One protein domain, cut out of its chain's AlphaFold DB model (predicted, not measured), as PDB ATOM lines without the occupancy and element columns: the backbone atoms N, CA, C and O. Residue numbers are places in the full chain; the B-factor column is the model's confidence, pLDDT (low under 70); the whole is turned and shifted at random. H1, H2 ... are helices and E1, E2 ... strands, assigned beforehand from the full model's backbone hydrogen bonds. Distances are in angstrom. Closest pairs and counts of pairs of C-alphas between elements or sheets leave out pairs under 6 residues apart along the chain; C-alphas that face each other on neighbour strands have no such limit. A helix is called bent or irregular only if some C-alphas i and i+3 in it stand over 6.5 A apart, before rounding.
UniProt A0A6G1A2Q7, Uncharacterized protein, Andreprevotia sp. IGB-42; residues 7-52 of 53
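AT A GLANCE: This is residues 7 to 52 of the 53 residues of an uncharacterized protein of Andreprevotia sp. IGB-42 (UniProt A0A6G1A2Q7). A long, bent hairpin of two antiparallel strands, E1 and E2, makes the length of the domain, and one short helix, H1, is near E2, far from the hairpin's turn at residues 34 to 41. The printed part has 46 residues, with one named helix and two named strands in the order H1, E1, E2 along the chain. The sheet has the order E1 - E2, and the class is mixed, helices and strands. The whole is loose, with a radius of gyration of the C-alphas of 11.9 A, and elongated, spanning 32 by 19 by 17 A.

HOW THE PARTS SIT: E1, residues 25 to 33, and E2, residues 42 to 51, form a hairpin of antiparallel neighbours, with 160 degrees between their N-to-C directions. The C-alphas of Ala 27 and Phe 49 face each other at 4.2 A. Across the pair, N 43 and O 32 are within hydrogen-bond range at 2.8 A, and N 26 and O 50 at 2.9 A. E1 bends by 66 degrees at residue 29, and E2 bends by 76 degrees at residue 47. H1, residues 10 to 16, comes nearest to E2 with the C-alphas of Thr 12 and Asp 47, the closest of the two elements, 7.0 A apart. Within 10 A, H1 has 12 pairs of C-alphas with E2 and 1 with E1. In H1 every O i to N i+4 pair is within hydrogen-bond range.

IN THESE COORDINATES: E2 measures 23.4 A from first to last C-alpha, ending with C-alpha 51 at (229.295, 178.232, 167.446). E1 measures 22.3 A and begins with C-alpha 25 at (227.870, 174.069, 166.176). H1 measures 10.2 A and begins with C-alpha 10 at (224.228, 170.560, 183.268).

THE WHOLE: The two C-alphas farthest apart are those of Lys 37 and Leu 52, 34.8 A. The printed part has no cut. The links H1 to E1 and E1 to E2 are short, with 8 residues each. The mean pLDDT of the printed part is 94.3, and no printed residue is under 70.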
ATOM      1  N   MET A   7     223.971 164.262 173.331       96.00
ATOM      2  CA  MET A   7     223.406 164.655 174.612       96.00
ATOM      3  C   MET A   7     224.404 165.521 175.372       96.00
ATOM      4  O   MET A   7     225.576 165.183 175.485       96.00
ATOM      5  N   ALA A   8     223.915 166.608 175.954       97.25
ATOM      6  CA  ALA A   8     224.646 167.404 176.926       97.25
ATOM      7  C   ALA A   8     223.919 167.350 178.271       97.25
ATOM      8  O   ALA A   8     222.708 167.122 178.325       97.25
ATOM      9  N   ILE A   9     224.641 167.613 179.357       96.19
ATOM     10  CA  ILE A   9     224.067 167.726 180.702       96.19
ATOM     11  C   ILE A   9     224.555 169.000 181.397       96.19
ATOM     12  O   ILE A   9     225.556 169.604 181.012       96.19
ATOM     13  N   GLY A  10     223.831 169.428 182.433       96.88
ATOM     14  CA  GLY A  10     224.228 170.560 183.268       96.88
ATOM     15  C   GLY A  10     224.349 171.878 182.496       96.88
ATOM     16  O   GLY A  10     223.455 172.254 181.738       96.88
ATOM     17  N   LYS A  11     225.453 172.601 182.716       96.81
ATOM     18  CA  LYS A  11     225.671 173.943 182.145       96.81
ATOM     19  C   LYS A  11     225.724 173.926 180.614       96.81
ATOM     20  O   LYS A  11     225.153 174.815 179.988       96.81
ATOM     21  N   THR A  12     226.341 172.902 180.026       96.88
ATOM     22  CA  THR A  12     226.439 172.735 178.569       96.88
ATOM     23  C   THR A  12     225.057 172.543 177.943       96.88
ATOM     24  O   THR A  12     224.739 173.192 176.950       96.88
ATOM     25  N   ALA A  13     224.183 171.744 178.571       97.06
ATOM     26  CA  ALA A  13     222.800 171.567 178.117       97.06
ATOM     27  C   ALA A  13     221.989 172.866 178.171       97.06
ATOM     28  O   ALA A  13     221.261 173.182 177.232       97.06
ATOM     29  N   LEU A  14     222.134 173.635 179.256       97.75
ATOM     30  CA  LEU A  14     221.443 174.912 179.406       97.75
ATOM     31  C   LEU A  14     221.870 175.904 178.318       97.75
ATOM     32  O   LEU A  14     221.014 176.547 177.719       97.75
ATOM     33  N   ALA A  15     223.169 175.988 178.023       96.00
ATOM     34  CA  ALA A  15     223.681 176.856 176.967       96.00
ATOM     35  C   ALA A  15     223.186 176.424 175.574       96.00
ATOM     36  O   ALA A  15     222.698 177.258 174.815       96.00
ATOM     37  N   LEU A  16     223.225 175.122 175.264       96.19
ATOM     38  CA  LEU A  16     222.713 174.581 173.999       96.19
ATOM     39  C   LEU A  16     221.201 174.797 173.829       96.19
ATOM     40  O   LEU A  16     220.749 175.087 172.727       96.19
ATOM     41  N   SER A  17     220.417 174.721 174.912       96.12
ATOM     42  CA  SER A  17     218.959 174.930 174.859       96.12
ATOM     43  C   SER A  17     218.534 176.349 174.467       96.12
ATOM     44  O   SER A  17     217.378 176.565 174.115       96.12
ATOM     45  N   GLN A  18     219.454 177.316 174.531       96.44
ATOM     46  CA  GLN A  18     219.209 178.705 174.139       96.44
ATOM     47  C   GLN A  18     219.498 178.959 172.652       96.44
ATOM     48  O   GLN A  18     219.190 180.040 172.146       96.44
ATOM     49  N   LEU A  19     220.099 177.993 171.951       95.19
ATOM     50  CA  LEU A  19     220.399 178.095 170.526       95.19
ATOM     51  C   LEU A  19     219.150 177.854 169.672       95.19
ATOM     52  O   LEU A  19     218.168 177.251 170.107       95.19
ATOM     53  N   ARG A  20     219.190 178.315 168.418       95.50
ATOM     54  CA  ARG A  20     218.129 178.010 167.444       95.50
ATOM     55  C   ARG A  20     218.263 176.559 166.972       95.50
ATOM     56  O   ARG A  20     219.379 176.066 166.853       95.50
ATOM     57  N   GLN A  21     217.142 175.914 166.643       88.12
ATOM     58  CA  GLN A  21     217.088 174.491 166.265       88.12
ATOM     59  C   GLN A  21     217.993 174.094 165.081       88.12
ATOM     60  O   GLN A  21     218.419 172.947 165.031       88.12
ATOM     61  N   ASP A  22     218.359 175.036 164.207       91.06
ATOM     62  CA  ASP A  22     219.222 174.798 163.037       91.06
ATOM     63  C   ASP A  22     220.563 175.546 163.115       91.06
ATOM     64  O   ASP A  22     221.230 175.770 162.103       91.06
ATOM     65  N   GLN A  23     220.953 176.005 164.307       93.19
ATOM     66  CA  GLN A  23     222.212 176.719 164.478       93.19
ATOM     67  C   GLN A  23     223.391 175.735 164.426       93.19
ATOM     68  O   GLN A  23     223.482 174.857 165.287       93.19
ATOM     69  N   PRO A  24     224.319 175.870 163.458       94.06
ATOM     70  CA  PRO A  24     225.451 174.965 163.353       94.06
ATOM     71  C   PRO A  24     226.432 175.189 164.506       94.06
ATOM     72  O   PRO A  24     226.806 176.317 164.841       94.06
ATOM     73  N   VAL A  25     226.880 174.084 165.097       95.50
ATOM     74  CA  VAL A  25     227.870 174.069 166.176       95.50
ATOM     75  C   VAL A  25     228.913 172.994 165.914       95.50
ATOM     76  O   VAL A  25     228.616 171.958 165.315       95.50
ATOM     77  N   ARG A  26     230.135 173.215 166.398       96.19
ATOM     78  CA  ARG A  26     231.112 172.141 166.576       96.19
ATOM     79  C   ARG A  26     231.042 171.692 168.026       96.19
ATOM     80  O   ARG A  26     231.214 172.501 168.928       96.19
ATOM     81  N   ALA A  27     230.776 170.408 168.234       95.69
ATOM     82  CA  ALA A  27     230.691 169.795 169.551       95.69
ATOM     83  C   ALA A  27     231.822 168.779 169.734       95.69
ATOM     84  O   ALA A  27     232.141 168.028 168.809       95.69
ATOM     85  N   THR A  28     232.386 168.737 170.936       97.00
ATOM     86  CA  THR A  28     233.457 167.820 171.325       97.00
ATOM     87  C   THR A  28     233.063 167.094 172.607       97.00
ATOM     88  O   THR A  28     232.396 167.649 173.480       97.00
ATOM     89  N   GLY A  29     233.474 165.835 172.716       96.44
ATOM     90  CA  GLY A  29     233.241 165.007 173.891       96.44
ATOM     91  C   GLY A  29     233.550 163.547 173.589       96.44
ATOM     92  O   GLY A  29     234.441 163.257 172.786       96.44
ATOM     93  N   PHE A  30     232.813 162.622 174.200       96.19
ATOM     94  CA  PHE A  30     233.079 161.187 174.088       96.19
ATOM     95  C   PHE A  30     231.853 160.385 173.643       96.19
ATOM     96  O   PHE A  30     230.705 160.769 173.869       96.19
ATOM     97  N   LEU A  31     232.099 159.238 173.004       95.56
ATOM     98  CA  LEU A  31     231.047 158.304 172.605       95.56
ATOM     99  C   LEU A  31     230.798 157.282 173.708       95.56
ATOM    100  O   LEU A  31     231.727 156.644 174.204       95.56
ATOM    101  N   ALA A  32     229.527 157.074 174.032       94.00
ATOM    102  CA  ALA A  32     229.089 156.016 174.928       94.00
ATOM    103  C   ALA A  32     227.848 155.316 174.373       94.00
ATOM    104  O   ALA A  32     227.153 155.829 173.498       94.00
ATOM    105  N   CYS A  33     227.561 154.117 174.876       93.94
ATOM    106  CA  CYS A  33     226.312 153.434 174.551       93.94
ATOM    107  C   CYS A  33     225.136 154.173 175.202       93.94
ATOM    108  O   CYS A  33     225.205 154.498 176.385       93.94
ATOM    109  N   ALA A  34     224.032 154.347 174.471       90.25
ATOM    110  CA  ALA A  34     222.821 155.011 174.960       90.25
ATOM    111  C   ALA A  34     222.284 154.389 176.261       90.25
ATOM    112  O   ALA A  34     221.692 155.067 177.095       90.25
ATOM    113  N   ASN A  35     222.451 153.073 176.419       89.88
ATOM    114  CA  ASN A  35     222.175 152.342 177.649       89.88
ATOM    115  C   ASN A  35     222.896 150.983 177.644       89.88
ATOM    116  O   ASN A  35     223.425 150.540 176.624       89.88
ATOM    117  N   GLN A  36     222.851 150.285 178.782       87.94
ATOM    118  CA  GLN A  36     223.487 148.973 178.961       87.94
ATOM    119  C   GLN A  36     222.892 147.859 178.078       87.94
ATOM    120  O   GLN A  36     223.562 146.866 177.818       87.94
ATOM    121  N   LYS A  37     221.642 147.999 177.613       90.12
ATOM    122  CA  LYS A  37     220.953 146.990 176.788       90.12
ATOM    123  C   LYS A  37     221.182 147.189 175.284       90.12
ATOM    124  O   LYS A  37     220.992 146.255 174.513       90.12
ATOM    125  N   GLN A  38     221.574 148.390 174.858       86.06
ATOM    126  CA  GLN A  38     221.713 148.793 173.457       86.06
ATOM    127  C   GLN A  38     223.158 149.203 173.155       86.06
ATOM    128  O   GLN A  38     223.444 150.346 172.807       86.06
ATOM    129  N   THR A  39     224.077 148.243 173.248       84.00
ATOM    130  CA  THR A  39     225.528 148.467 173.093       84.00
ATOM    131  C   THR A  39     225.962 148.958 171.708       84.00
ATOM    132  O   THR A  39     227.068 149.457 171.547       84.00
ATOM    133  N   ARG A  40     225.105 148.831 170.689       88.38
ATOM    134  CA  ARG A  40     225.382 149.325 169.327       88.38
ATOM    135  C   ARG A  40     224.883 150.746 169.073       88.38
ATOM    136  O   ARG A  40     225.226 151.323 168.047       88.38
ATOM    137  N   ARG A  41     224.056 151.300 169.963       90.94
ATOM    138  CA  ARG A  41     223.531 152.661 169.826       90.94
ATOM    139  C   ARG A  41     224.479 153.611 170.541       90.94
ATOM    140  O   ARG A  41     224.425 153.719 171.762       90.94
ATOM    141  N   LEU A  42     225.362 154.248 169.781       93.75
ATOM    142  CA  LEU A  42     226.304 155.232 170.308       93.75
ATOM    143  C   LEU A  42     225.653 156.616 170.375       93.75
ATOM    144  O   LEU A  42     224.930 157.006 169.461       93.75
ATOM    145  N   VAL A  43     225.938 157.337 171.453       96.06
ATOM    146  CA  VAL A  43     225.529 158.721 171.696       96.06
ATOM    147  C   VAL A  43     226.786 159.534 171.977       96.06
ATOM    148  O   VAL A  43     227.657 159.090 172.730       96.06
ATOM    149  N   LEU A  44     226.882 160.717 171.379       97.00
ATOM    150  CA  LEU A  44     227.905 161.701 171.709       97.00
ATOM    151  C   LEU A  44     227.504 162.440 172.985       97.00
ATOM    152  O   LEU A  44     226.543 163.204 172.991       97.00
ATOM    153  N   HIS A  45     228.258 162.239 174.055       97.31
ATOM    154  CA  HIS A  45     228.159 163.062 175.251       97.31
ATOM    155  C   HIS A  45     229.005 164.315 175.046       97.31
ATOM    156  O   HIS A  45     230.217 164.210 174.886       97.31
ATOM    157  N   ILE A  46     228.357 165.478 174.993       98.00
ATOM    158  CA  ILE A  46     229.000 166.762 174.706       98.00
ATOM    159  C   ILE A  46     229.578 167.338 175.999       98.00
ATOM    160  O   ILE A  46     228.827 167.655 176.925       98.00
ATOM    161  N   ASP A  47     230.892 167.543 176.006       96.38
ATOM    162  CA  ASP A  47     231.606 168.239 177.078       96.38
ATOM    163  C   ASP A  47     231.734 169.734 176.747       96.38
ATOM    164  O   ASP A  47     231.428 170.593 177.578       96.38
ATOM    165  N   GLU A  48     232.092 170.044 175.496       96.94
ATOM    166  CA  GLU A  48     232.343 171.399 174.999       96.94
ATOM    167  C   GLU A  48     231.686 171.622 173.632       96.94
ATOM    168  O   GLU A  48     231.541 170.696 172.831       96.94
ATOM    169  N   PHE A  49     231.303 172.866 173.340       96.94
ATOM    170  CA  PHE A  49     230.844 173.253 172.011       96.94
ATOM    171  C   PHE A  49     231.253 174.687 171.670       96.94
ATOM    172  O   PHE A  49     231.408 175.533 172.551       96.94
ATOM    173  N   GLU A  50     231.369 174.958 170.375       96.81
ATOM    174  CA  GLU A  50     231.581 176.286 169.810       96.81
ATOM    175  C   GLU A  50     230.572 176.551 168.685       96.81
ATOM    176  O   GLU A  50     230.167 175.642 167.954       96.81
ATOM    177  N   LEU A  51     230.147 177.808 168.554       94.94
ATOM    178  CA  LEU A  51     229.295 178.232 167.446       94.94
ATOM    179  C   LEU A  51     230.123 178.305 166.165       94.94
ATOM    180  O   LEU A  51     231.224 178.856 166.164       94.94
ATOM    181  N   LEU A  52     229.572 177.782 165.073       90.69
ATOM    182  CA  LEU A  52     230.156 177.952 163.751       90.69
ATOM    183  C   LEU A  52     229.505 179.180 163.113       90.69
ATOM    184  O   LEU A  52     228.300 179.179 162.860       90.69
TER     185      LEU A  52